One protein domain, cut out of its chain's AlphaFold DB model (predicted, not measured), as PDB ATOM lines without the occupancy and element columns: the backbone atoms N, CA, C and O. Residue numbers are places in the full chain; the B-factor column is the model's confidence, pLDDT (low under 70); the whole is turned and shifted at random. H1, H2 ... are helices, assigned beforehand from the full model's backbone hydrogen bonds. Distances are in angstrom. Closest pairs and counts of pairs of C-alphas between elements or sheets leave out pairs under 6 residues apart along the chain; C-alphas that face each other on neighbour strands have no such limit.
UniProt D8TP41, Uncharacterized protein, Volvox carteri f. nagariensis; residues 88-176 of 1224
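What this domain is: This is residues 88 to 176 of the 1224 residues of an uncharacterized protein of Volvox carteri f. nagariensis (UniProt D8TP41). Two pairs of helices lie one pair over the other, their lines crossed at steep angles: H2 and H5 side by side in opposite ways, and over them the helical hairpin of H3 and H4; the short H1 makes a corner at the beginning of H2. The two pairs come only close to each other, H2 to H3 and H4 to H5, and H5 lies nearest to the middle. The printed part has 89 residues with five named helices, H1 to H5 in order along the chain, and no named strand; its class is all helix. It is compact, with a radius of gyration of the C-alphas of 12.4 A, and rounded, with spans of 33 by 27 by 25 A.

Where its parts are: H1 is residues 91 to 96, 8.4 A from first to last C-alpha, and begins with C-alpha 91 at (124.447, 140.971, 111.478). H2, the longest helix, is residues 101 to 118 and measures 25.3 A, ending with C-alpha 118 at (147.975, 136.810, 96.475). H3 is residues 126 to 135, 14.1 A long. H4 is residues 139 to 149, 15.4 A long. H5 is residues 160 to 170, 15.1 A long, and ends with C-alpha 170 at (121.427, 140.521, 99.316).

How they stand to each other: H1 and H2 only just touch, and only at the corner by their link, with 3 pairs of C-alphas within 8 A; the closest C-alphas, of Ala 94 and Met 101, are 5.4 A apart. Of H2, residues 101 to 104 alone touch H1. H2 and H5 touch, their closest C-alphas being those of Val 109 and Leu 164 at 6.2 A. They run opposite ways at a shallow tilt of 32 degrees, only just short of steep. H2 and H3 are close but not clearly touching, with the C-alphas of Leu 116 and Ala 128 the closest at 6.5 A, at a steep tilt of 46 degrees. H3 and H4 form a helical hairpin, opposite ways at a shallow tilt of 20 degrees; they only just touch, with 3 pairs of C-alphas within 8 A, the closest being those of Leu 133 and Val 142 at 5.8 A. H4 and H5 are close but not clearly touching, with the C-alphas of Leu 141 and Ala 170 the closest at 7.7 A, at a steep tilt of 57 degrees. H2 and H4 are apart, and so are H3 and H5. H1 is apart from H3, H4 and H5. In H1, H2, H3, H4 and H5 every O i to N i+4 pair is within hydrogen-bond range.

The domain as a whole: The two C-alphas farthest apart are those of Gln 98 and Thr 153, at 37.4 A. The printed part has no cut. The links H1 to H2 and H3 to H4 are tight, those from H2 to H3 and from H4 to H5 are short, and no link is long. The mean pLDDT of the printed part is 89.6; residues 174 to 176 are under 70.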
ATOM      1  N   LEU A  88     130.914 135.051 107.606       93.38
ATOM      2  CA  LEU A  88     129.484 134.961 107.891       93.38
ATOM      3  C   LEU A  88     128.816 136.294 107.548       93.38
ATOM      4  O   LEU A  88     128.854 137.233 108.332       93.38
ATOM      5  N   ILE A  89     128.196 136.371 106.374       94.88
ATOM      6  CA  ILE A  89     127.453 137.545 105.919       94.88
ATOM      7  C   ILE A  89     126.082 137.573 106.621       94.88
ATOM      8  O   ILE A  89     125.083 137.065 106.109       94.88
ATOM      9  N   SER A  90     126.070 138.094 107.846       93.62
ATOM     10  CA  SER A  90     124.894 138.356 108.685       93.62
ATOM     11  C   SER A  90     125.233 139.407 109.750       93.62
ATOM     12  O   SER A  90     126.411 139.680 109.992       93.62
ATOM     13  N   ASP A  91     124.224 139.986 110.407       89.06
ATOM     14  CA  ASP A  91     124.447 140.971 111.478       89.06
ATOM     15  C   ASP A  91     125.280 140.385 112.626       89.06
ATOM     16  O   ASP A  91     126.186 141.042 113.119       89.06
ATOM     17  N   GLU A  92     125.079 139.104 112.955       87.88
ATOM     18  CA  GLU A  92     125.920 138.347 113.893       87.88
ATOM     19  C   GLU A  92     127.400 138.323 113.459       87.88
ATOM     20  O   GLU A  92     128.293 138.468 114.290       87.88
ATOM     21  N   GLY A  93     127.689 138.180 112.160       90.81
ATOM     22  CA  GLY A  93     129.058 138.232 111.636       90.81
ATOM     23  C   GLY A  93     129.686 139.627 111.714       90.81
ATOM     24  O   GLY A  93     130.864 139.747 112.056       90.81
ATOM     25  N   ALA A  94     128.894 140.674 111.469       91.56
ATOM     26  CA  ALA A  94     129.320 142.065 111.612       91.56
ATOM     27  C   ALA A  94     129.550 142.446 113.093       91.56
ATOM     28  O   ALA A  94     130.591 143.017 113.423       91.56
ATOM     29  N   GLU A  95     128.655 142.037 114.001       89.44
ATOM     30  CA  GLU A  95     128.805 142.184 115.457       89.44
ATOM     31  C   GLU A  95     130.046 141.448 115.986       89.44
ATOM     32  O   GLU A  95     130.826 142.021 116.750       89.44
ATOM     33  N   LEU A  96     130.284 140.205 115.543       87.56
ATOM     34  CA  LEU A  96     131.488 139.434 115.886       87.56
ATOM     35  C   LEU A  96     132.781 140.088 115.370       87.56
ATOM     36  O   LEU A  96     133.829 139.936 115.999       87.56
ATOM     37  N   ALA A  97     132.713 140.817 114.253       86.38
ATOM     38  CA  ALA A  97     133.812 141.619 113.718       86.38
ATOM     39  C   ALA A  97     133.911 143.031 114.334       86.38
ATOM     40  O   ALA A  97     134.877 143.737 114.057       86.38
ATOM     41  N   GLN A  98     132.943 143.437 115.164       91.75
ATOM     42  CA  GLN A  98     132.801 144.788 115.729       91.75
ATOM     43  C   GLN A  98     132.718 145.905 114.667       91.75
ATOM     44  O   GLN A  98     133.145 147.038 114.898       91.75
ATOM     45  N   LEU A  99     132.137 145.593 113.505       87.31
ATOM     46  CA  LEU A  99     131.920 146.512 112.386       87.31
ATOM     47  C   LEU A  99     130.420 146.690 112.114       87.31
ATOM     48  O   LEU A  99     129.610 145.822 112.428       87.31
ATOM     49  N   ARG A 100     130.029 147.805 111.482       90.19
ATOM     50  CA  ARG A 100     128.681 147.917 110.897       90.19
ATOM     51  C   ARG A 100     128.641 147.061 109.632       90.19
ATOM     52  O   ARG A 100     129.660 146.948 108.954       90.19
ATOM     53  N   MET A 101     127.474 146.526 109.265       92.38
ATOM     54  CA  MET A 101     127.339 145.634 108.102       92.38
ATOM     55  C   MET A 101     128.001 146.186 106.828       92.38
ATOM     56  O   MET A 101     128.761 145.471 106.188       92.38
ATOM     57  N   ALA A 102     127.779 147.460 106.483       88.75
ATOM     58  CA  ALA A 102     128.385 148.070 105.294       88.75
ATOM     59  C   ALA A 102     129.927 147.993 105.311       88.75
ATOM     60  O   ALA A 102     130.527 147.506 104.355       88.75
ATOM     61  N   ASP A 103     130.550 148.380 106.431       86.88
ATOM     62  CA  ASP A 103     132.009 148.341 106.600       86.88
ATOM     63  C   ASP A 103     132.532 146.886 106.614       86.88
ATOM     64  O   ASP A 103     133.618 146.600 106.111       86.88
ATOM     65  N   TYR A 104     131.748 145.949 107.168       93.12
ATOM     66  CA  TYR A 104     132.063 144.517 107.194       93.12
ATOM     67  C   TYR A 104     132.032 143.878 105.797       93.12
ATOM     68  O   TYR A 104     132.886 143.042 105.489       93.12
ATOM     69  N   LEU A 105     131.091 144.281 104.937       94.12
ATOM     70  CA  LEU A 105     131.029 143.845 103.539       94.12
ATOM     71  C   LEU A 105     132.207 144.392 102.726       94.12
ATOM     72  O   LEU A 105     132.870 143.619 102.031       94.12
ATOM     73  N   ASP A 106     132.499 145.691 102.854       89.94
ATOM     74  CA  ASP A 106     133.631 146.340 102.183       89.94
ATOM     75  C   ASP A 106     134.959 145.659 102.578       89.94
ATOM     76  O   ASP A 106     135.752 145.274 101.712       89.94
ATOM     77  N   HIS A 107     135.171 145.413 103.879       88.56
ATOM     78  CA  HIS A 107     136.334 144.684 104.396       88.56
ATOM     79  C   HIS A 107     136.377 143.225 103.914       88.56
ATOM     80  O   HIS A 107     137.419 142.766 103.449       88.56
ATOM     81  N   THR A 108     135.256 142.498 103.952       93.75
ATOM     82  CA  THR A 108     135.200 141.094 103.507       93.75
ATOM     83  C   THR A 108     135.542 140.959 102.023       93.75
ATOM     84  O   THR A 108     136.329 140.091 101.651       93.75
ATOM     85  N   VAL A 109     135.014 141.832 101.160       95.50
ATOM     86  CA  VAL A 109     135.362 141.811  99.732       95.50
ATOM     87  C   VAL A 109     136.811 142.242  99.503       95.50
ATOM     88  O   VAL A 109     137.461 141.676  98.623       95.50
ATOM     89  N   PHE A 110     137.353 143.171 100.297       91.69
ATOM     90  CA  PHE A 110     138.777 143.510 100.254       91.69
ATOM     91  C   PHE A 110     139.669 142.308 100.609       91.69
ATOM     92  O   PHE A 110     140.581 142.001  99.843       91.69
ATOM     93  N   GLU A 111     139.378 141.577 101.688       89.12
ATOM     94  CA  GLU A 111     140.131 140.372 102.074       89.12
ATOM     95  C   GLU A 111     140.006 139.257 101.026       89.12
ATOM     96  O   GLU A 111     141.009 138.666 100.627       89.12
ATOM     97  N   LEU A 112     138.806 139.005 100.486       93.25
ATOM     98  CA  LEU A 112     138.624 138.048  99.386       93.25
ATOM     99  C   LEU A 112     139.416 138.474  98.131       93.25
ATOM    100  O   LEU A 112     140.066 137.638  97.502       93.25
ATOM    101  N   LYS A 113     139.424 139.770  97.787       92.19
ATOM    102  CA  LYS A 113     140.214 140.343  96.678       92.19
ATOM    103  C   LYS A 113     141.715 140.172  96.921       92.19
ATOM    104  O   LYS A 113     142.429 139.793  95.994       92.19
ATOM    105  N   ALA A 114     142.179 140.404  98.149       82.12
ATOM    106  CA  ALA A 114     143.570 140.240  98.555       82.12
ATOM    107  C   ALA A 114     144.004 138.768  98.510       82.12
ATOM    108  O   ALA A 114     145.004 138.458  97.867       82.12
ATOM    109  N   HIS A 115     143.236 137.846  99.098       86.19
ATOM    110  CA  HIS A 115     143.516 136.409  99.060       86.19
ATOM    111  C   HIS A 115     143.574 135.857  97.632       86.19
ATOM    112  O   HIS A 115     144.516 135.135  97.296       86.19
ATOM    113  N   LEU A 116     142.618 136.225  96.770       89.94
ATOM    114  CA  LEU A 116     142.637 135.824  95.362       89.94
ATOM    115  C   LEU A 116     143.862 136.392  94.634       89.94
ATOM    116  O   LEU A 116     144.590 135.631  93.998       89.94
ATOM    117  N   PHE A 117     144.139 137.690  94.783       84.81
ATOM    118  CA  PHE A 117     145.289 138.348  94.155       84.81
ATOM    119  C   PHE A 117     146.630 137.738  94.601       84.81
ATOM    120  O   PHE A 117     147.483 137.444  93.764       84.81
ATOM    121  N   LEU A 118     146.797 137.472  95.901       75.00
ATOM    122  CA  LEU A 118     147.975 136.810  96.475       75.00
ATOM    123  C   LEU A 118     148.144 135.370  95.968       75.00
ATOM    124  O   LEU A 118     149.270 134.913  95.783       75.00
ATOM    125  N   ALA A 119     147.043 134.669  95.692       81.06
ATOM    126  CA  ALA A 119     147.055 133.346  95.074       81.06
ATOM    127  C   ALA A 119     147.237 133.372  93.539       81.06
ATOM    128  O   ALA A 119     147.247 132.313  92.911       81.06
ATOM    129  N   GLY A 120     147.388 134.551  92.920       85.62
ATOM    130  CA  GLY A 120     147.533 134.717  91.468       85.62
ATOM    131  C   GLY A 120     146.219 134.640  90.680       85.62
ATOM    132  O   GLY A 120     146.245 134.527  89.455       85.62
ATOM    133  N   TYR A 121     145.084 134.706  91.373       89.12
ATOM    134  CA  TYR A 121     143.736 134.627  90.825       89.12
ATOM    135  C   TYR A 121     143.058 136.002  90.746       89.12
ATOM    136  O   TYR A 121     143.427 136.963  91.419       89.12
ATOM    137  N   SER A 122     142.015 136.091  89.923       92.06
ATOM    138  CA  SER A 122     141.113 137.246  89.857       92.06
ATOM    139  C   SER A 122     139.668 136.754  89.860       92.06
ATOM    140  O   SER A 122     139.420 135.615  89.473       92.06
ATOM    141  N   PHE A 123     138.716 137.586  90.293       92.56
ATOM    142  CA  PHE A 123     137.303 137.196  90.391       92.56
ATOM    143  C   PHE A 123     136.720 136.546  89.108       92.56
ATOM    144  O   PHE A 123     136.044 135.525  89.256       92.56
ATOM    145  N   PRO A 124     137.044 137.011  87.874       92.75
ATOM    146  CA  PRO A 124     136.616 136.363  86.624       92.75
ATOM    147  C   PRO A 124     137.096 134.922  86.396       92.75
ATOM    148  O   PRO A 124     136.695 134.303  85.408       92.75
ATOM    149  N   ASP A 125     137.963 134.380  87.253       92.00
ATOM    150  CA  ASP A 125     138.377 132.983  87.197       92.00
ATOM    151  C   ASP A 125     137.320 132.072  87.874       92.00
ATOM    152  O   ASP A 125     136.955 132.287  89.038       92.00
ATOM    153  N   PRO A 126     136.823 131.014  87.201       90.19
ATOM    154  CA  PRO A 126     135.914 130.046  87.816       90.19
ATOM    155  C   PRO A 126     136.485 129.368  89.074       90.19
ATOM    156  O   PRO A 126     135.730 129.023  89.981       90.19
ATOM    157  N   VAL A 127     137.810 129.205  89.169       88.44
ATOM    158  CA  VAL A 127     138.494 128.620  90.335       88.44
ATOM    159  C   VAL A 127     138.469 129.590  91.520       88.44
ATOM    160  O   VAL A 127     138.184 129.173  92.644       88.44
ATOM    161  N   ALA A 128     138.660 130.890  91.267       91.06
ATOM    162  CA  ALA A 128     138.462 131.943  92.266       91.06
ATOM    163  C   ALA A 128     137.022 131.954  92.791       91.06
ATOM    164  O   ALA A 128     136.779 132.034  93.993       91.06
ATOM    165  N   THR A 129     136.061 131.814  91.880       93.94
ATOM    166  CA  THR A 129     134.635 131.821  92.211       93.94
ATOM    167  C   THR A 129     134.225 130.601  93.039       93.94
ATOM    168  O   THR A 129     133.531 130.749  94.045       93.94
ATOM    169  N   ALA A 130     134.720 129.408  92.699       89.81
ATOM    170  CA  ALA A 130     134.526 128.207  93.512       89.81
ATOM    171  C   ALA A 130     135.093 128.368  94.937       89.81
ATOM    172  O   ALA A 130     134.472 127.922  95.901       89.81
ATOM    173  N   TRP A 131     136.233 129.050  95.089       93.38
ATOM    174  CA  TRP A 131     136.809 129.349  96.401       93.38
ATOM    175  C   TRP A 131     135.979 130.360  97.204       93.38
ATOM    176  O   TRP A 131     135.732 130.127  98.387       93.38
ATOM    177  N   VAL A 132     135.476 131.432  96.583       94.06
ATOM    178  CA  VAL A 132     134.581 132.401  97.249       94.06
ATOM    179  C   VAL A 132     133.294 131.721  97.737       94.06
ATOM    180  O   VAL A 132     132.877 131.946  98.870       94.06
ATOM    181  N   LEU A 133     132.708 130.814  96.947       94.12
ATOM    182  CA  LEU A 133     131.511 130.051  97.337       94.12
ATOM    183  C   LEU A 133     131.754 129.086  98.518       94.12
ATOM    184  O   LEU A 133     130.838 128.831  99.301       94.12
ATOM    185  N   LEU A 134     132.978 128.571  98.685       90.12
ATOM    186  CA  LEU A 134     133.384 127.810  99.878       90.12
ATOM    187  C   LEU A 134     133.666 128.723 101.084       90.12
ATOM    188  O   LEU A 134     133.408 128.339 102.224       90.12
ATOM    189  N   SER A 135     134.181 129.926 100.821       91.69
ATOM    190  CA  SER A 135     134.594 130.921 101.819       91.69
ATOM    191  C   SER A 135     133.419 131.639 102.480       91.69
ATOM    192  O   SER A 135     133.474 131.963 103.661       91.69
ATOM    193  N   VAL A 136     132.344 131.899 101.742       93.19
ATOM    194  CA  VAL A 136     131.221 132.728 102.202       93.19
ATOM    195  C   VAL A 136     130.135 131.874 102.865       93.19
ATOM    196  O   VAL A 136     129.918 130.716 102.511       93.19
ATOM    197  N   GLY A 137     129.438 132.420 103.857       89.38
ATOM    198  CA  GLY A 137     128.208 131.895 104.455       89.38
ATOM    199  C   GLY A 137     127.244 133.039 104.806       89.38
ATOM    200  O   GLY A 137     127.628 134.194 104.657       89.38
ATOM    201  N   PRO A 138     126.016 132.764 105.287       90.69
ATOM    202  CA  PRO A 138     125.440 131.448 105.585       90.69
ATOM    203  C   PRO A 138     125.135 130.609 104.322       90.69
ATOM    204  O   PRO A 138     125.185 131.123 103.207       90.69
ATOM    205  N   PRO A 139     124.797 129.307 104.454       86.81
ATOM    206  CA  PRO A 139     124.606 128.420 103.298       86.81
ATOM    207  C   PRO A 139     123.516 128.837 102.300       86.81
ATOM    208  O   PRO A 139     123.612 128.445 101.141       86.81
ATOM    209  N   ARG A 140     122.505 129.619 102.715       88.12
ATOM    210  CA  ARG A 140     121.495 130.185 101.796       88.12
ATOM    211  C   ARG A 140     122.136 131.186 100.836       88.12
ATOM    212  O   ARG A 140     122.151 130.933  99.640       88.12
ATOM    213  N   LEU A 141     122.821 132.189 101.385       90.00
ATOM    214  CA  LEU A 141     123.504 133.248 100.640       90.00
ATOM    215  C   LEU A 141     124.536 132.710  99.622       90.00
ATOM    216  O   LEU A 141     124.752 133.324  98.584       90.00
ATOM    217  N   VAL A 142     125.115 131.522  99.848       93.25
ATOM    218  CA  VAL A 142     125.947 130.824  98.843       93.25
ATOM    219  C   VAL A 142     125.138 130.225  97.691       93.25
ATOM    220  O   VAL A 142     125.588 130.278  96.548       93.25
ATOM    221  N   MET A 143     123.962 129.655  97.960       92.00
ATOM    222  CA  MET A 143     123.059 129.171  96.908       92.00
ATOM    223  C   MET A 143     122.492 130.339  96.098       92.00
ATOM    224  O   MET A 143     122.423 130.249  94.874       92.00
ATOM    225  N   ASP A 144     122.169 131.446  96.764       93.25
ATOM    226  CA  ASP A 144     121.667 132.667  96.131       93.25
ATOM    227  C   ASP A 144     122.756 133.310  95.246       93.25
ATOM    228  O   ASP A 144     122.501 133.621  94.080       93.25
ATOM    229  N   LEU A 145     124.006 133.385  95.730       94.94
ATOM    230  CA  LEU A 145     125.167 133.832  94.945       94.94
ATOM    231  C   LEU A 145     125.446 132.904  93.753       94.94
ATOM    232  O   LEU A 145     125.678 133.375  92.642       94.94
ATOM    233  N   TYR A 146     125.392 131.581  93.943       95.38
ATOM    234  CA  TYR A 146     125.575 130.615  92.852       95.38
ATOM    235  C   TYR A 146     124.444 130.679  91.808       95.38
ATOM    236  O   TYR A 146     124.692 130.479  90.618       95.38
ATOM    237  N   SER A 147     123.221 131.008  92.236       94.56
ATOM    238  CA  SER A 147     122.078 131.271  91.356       94.56
ATOM    239  C   SER A 147     122.300 132.539  90.522       94.56
ATOM    240  O   SER A 147     122.231 132.483  89.294       94.56
ATOM    241  N   ALA A 148     122.683 133.653  91.160       93.81
ATOM    242  CA  ALA A 148     123.009 134.911  90.481       93.81
ATOM    243  C   ALA A 148     124.176 134.758  89.486       93.81
ATOM    244  O   ALA A 148     124.130 135.280  88.371       93.81
ATOM    245  N   LEU A 149     125.193 133.963  89.840       94.81
ATOM    246  CA  LEU A 149     126.308 133.627  88.949       94.81
ATOM    247  C   LEU A 149     125.885 132.809  87.718       94.81
ATOM    248  O   LEU A 149     126.606 132.793  86.721       94.81
ATOM    249  N   GLY A 150     124.708 132.176  87.743       89.75
ATOM    250  CA  GLY A 150     124.119 131.478  86.601       89.75
ATOM    251  C   GLY A 150     123.830 132.372  85.388       89.75
ATOM    252  O   GLY A 150     123.737 131.849  84.280       89.75
ATOM    253  N   ALA A 151     123.748 133.696  85.569       87.00
ATOM    254  CA  ALA A 151     123.579 134.663  84.482       87.00
ATOM    255  C   ALA A 151     124.859 134.896  83.648       87.00
ATOM    256  O   ALA A 151     124.777 135.419  82.536       87.00
ATOM    257  N   PHE A 152     126.040 134.510  84.147       90.12
ATOM    258  CA  PHE A 152     127.318 134.715  83.457       90.12
ATOM    259  C   PHE A 152     127.789 133.437  82.761       90.12
ATOM    260  O   PHE A 152     127.795 132.356  83.351       90.12
ATOM    261  N   THR A 153     128.272 133.558  81.521       81.62
ATOM    262  CA  THR A 153     128.635 132.414  80.653       81.62
ATOM    263  C   THR A 153     129.653 131.453  81.268       81.62
ATOM    264  O   THR A 153     129.617 130.259  80.986       81.62
ATOM    265  N   ASN A 154     130.547 131.964  82.121       86.94
ATOM    266  CA  ASN A 154     131.597 131.187  82.785       86.94
ATOM    267  C   ASN A 154     131.256 130.838  84.249       86.94
ATOM    268  O   ASN A 154     132.085 130.234  84.926       86.94
ATOM    269  N   LYS A 155     130.083 131.258  84.755       89.69
ATOM    270  CA  LYS A 155     129.688 131.219  86.177       89.69
ATOM    271  C   LYS A 155     130.752 131.767  87.142       89.69
ATOM    272  O   LYS A 155     130.922 131.249  88.242       89.69
ATOM    273  N   ALA A 156     131.474 132.799  86.708       94.19
ATOM    274  CA  ALA A 156     132.543 133.441  87.464       94.19
ATOM    275  C   ALA A 156     132.155 134.871  87.872       94.19
ATOM    276  O   ALA A 156     131.409 135.539  87.155       94.19
ATOM    277  N   ILE A 157     132.661 135.327  89.017       95.56
ATOM    278  CA  ILE A 157     132.365 136.638  89.605       95.56
ATOM    279  C   ILE A 157     132.969 137.745  88.711       95.56
ATOM    280  O   ILE A 157     134.184 137.769  88.530       95.56
ATOM    281  N   PRO A 158     132.191 138.690  88.147       93.50
ATOM    282  CA  PRO A 158     132.720 139.654  87.173       93.50
ATOM    283  C   PRO A 158     133.790 140.606  87.725       93.50
ATOM    284  O   PRO A 158     134.768 140.908  87.043       93.50
ATOM    285  N   SER A 159     133.619 141.089  88.956       96.00
ATOM    286  CA  SER A 159     134.606 141.913  89.658       96.00
ATOM    287  C   SER A 159     134.386 141.860  91.172       96.00
ATOM    288  O   SER A 159     133.366 141.358  91.649       96.00
ATOM    289  N   ALA A 160     135.335 142.411  91.931       94.00
ATOM    290  CA  ALA A 160     135.165 142.627  93.369       94.00
ATOM    291  C   ALA A 160     133.944 143.516  93.655       94.00
ATOM    292  O   ALA A 160     133.167 143.270  94.566       94.00
ATOM    293  N   ASP A 161     133.773 144.539  92.831       93.81
ATOM    294  CA  ASP A 161     132.811 145.620  93.020       93.81
ATOM    295  C   ASP A 161     131.389 145.129  92.677       93.81
ATOM    296  O   ASP A 161     130.432 145.487  93.360       93.81
ATOM    297  N   TRP A 162     131.261 144.192  91.722       95.81
ATOM    298  CA  TRP A 162     130.028 143.422  91.509       95.81
ATOM    299  C   TRP A 162     129.680 142.538  92.714       95.81
ATOM    300  O   TRP A 162     128.531 142.530  93.142       95.81
ATOM    301  N   LEU A 163     130.655 141.820  93.289       96.12
ATOM    302  CA  LEU A 163     130.420 140.980  94.474       96.12
ATOM    303  C   LEU A 163     129.986 141.821  95.683       96.12
ATOM    304  O   LEU A 163     129.119 141.407  96.447       96.12
ATOM    305  N   LEU A 164     130.564 143.013  95.830       95.44
ATOM    306  CA  LEU A 164     130.233 143.953  96.893       95.44
ATOM    307  C   LEU A 164     128.831 144.548  96.736       95.44
ATOM    308  O   LEU A 164     128.070 144.563  97.701       95.44
ATOM    309  N   ALA A 165     128.475 144.988  95.526       93.25
ATOM    310  CA  ALA A 165     127.120 145.437  95.217       93.25
ATOM    311  C   ALA A 165     126.100 144.311  95.457       93.25
ATOM    312  O   ALA A 165     125.069 144.544  96.084       93.25
ATOM    313  N   TRP A 166     126.426 143.079  95.049       95.75
ATOM    314  CA  TRP A 166     125.580 141.910  95.279       95.75
ATOM    315  C   TRP A 166     125.394 141.598  96.771       95.75
ATOM    316  O   TRP A 166     124.275 141.325  97.189       95.75
ATOM    317  N   PHE A 167     126.437 141.691  97.608       95.81
ATOM    318  CA  PHE A 167     126.265 141.535  99.058       95.81
ATOM    319  C   PHE A 167     125.447 142.671  99.691       95.81
ATOM    320  O   PHE A 167     124.658 142.402 100.595       95.81
ATOM    321  N   LYS A 168     125.613 143.924  99.243       92.31
ATOM    322  CA  LYS A 168     124.836 145.066  99.762       92.31
ATOM    323  C   LYS A 168     123.341 144.909  99.441       92.31
ATOM    324  O   LYS A 168     122.519 145.116 100.330       92.31
ATOM    325  N   ASP A 169     123.006 144.444  98.236       92.00
ATOM    326  CA  ASP A 169     121.638 144.089  97.821       92.00
ATOM    327  C   ASP A 169     121.089 142.870  98.590       92.00
ATOM    328  O   ASP A 169     120.038 142.955  99.225       92.00
ATOM    329  N   ALA A 170     121.841 141.764  98.651       91.75
ATOM    330  CA  ALA A 170     121.427 140.521  99.316       91.75
ATOM    331  C   ALA A 170     121.224 140.644 100.841       91.75
ATOM    332  O   ALA A 170     120.560 139.796 101.441       91.75
ATOM    333  N   VAL A 171     121.788 141.680 101.472       90.94
ATOM    334  CA  VAL A 171     121.588 142.019 102.894       90.94
ATOM    335  C   VAL A 171     120.614 143.203 103.077       90.94
ATOM    336  O   VAL A 171     120.206 143.502 104.197       90.94
ATOM    337  N   GLY A 172     120.173 143.850 101.993       88.44
ATOM    338  CA  GLY A 172     119.171 144.919 102.026       88.44
ATOM    339  C   GLY A 172     119.683 146.265 102.554       88.44
ATOM    340  O   GLY A 172     118.940 146.966 103.240       88.44
ATOM    341  N   LEU A 173     120.937 146.631 102.263       79.75
ATOM    342  CA  LEU A 173     121.530 147.916 102.661       79.75
ATOM    343  C   LEU A 173     121.292 149.029 101.615       79.75
ATOM    344  O   LEU A 173     121.857 148.952 100.522       79.75
ATOM    345  N   PRO A 174     120.546 150.104 101.942       50.16
ATOM    346  CA  PRO A 174     120.329 151.225 101.027       50.16
ATOM    347  C   PRO A 174     121.455 152.279 101.082       50.16
ATOM    348  O   PRO A 174     121.530 153.067 102.022       50.16
ATOM    349  N   GLU A 175     122.253 152.321 100.010       53.59
ATOM    350  CA  GLU A 175     123.179 153.399  99.587       53.59
ATOM    351  C   GLU A 175     124.323 153.826 100.549       53.59
ATOM    352  O   GLU A 175     124.476 153.345 101.671       53.59
ATOM    353  N   GLU A 176     125.255 154.639 100.032       58.06
ATOM    354  CA  GLU A 176     126.626 154.751 100.561       58.06
ATOM    355  C   GLU A 176     126.871 155.922 101.540       58.06
ATOM    356  O   GLU A 176     126.336 157.021 101.366       58.06
TER     357      GLU A 176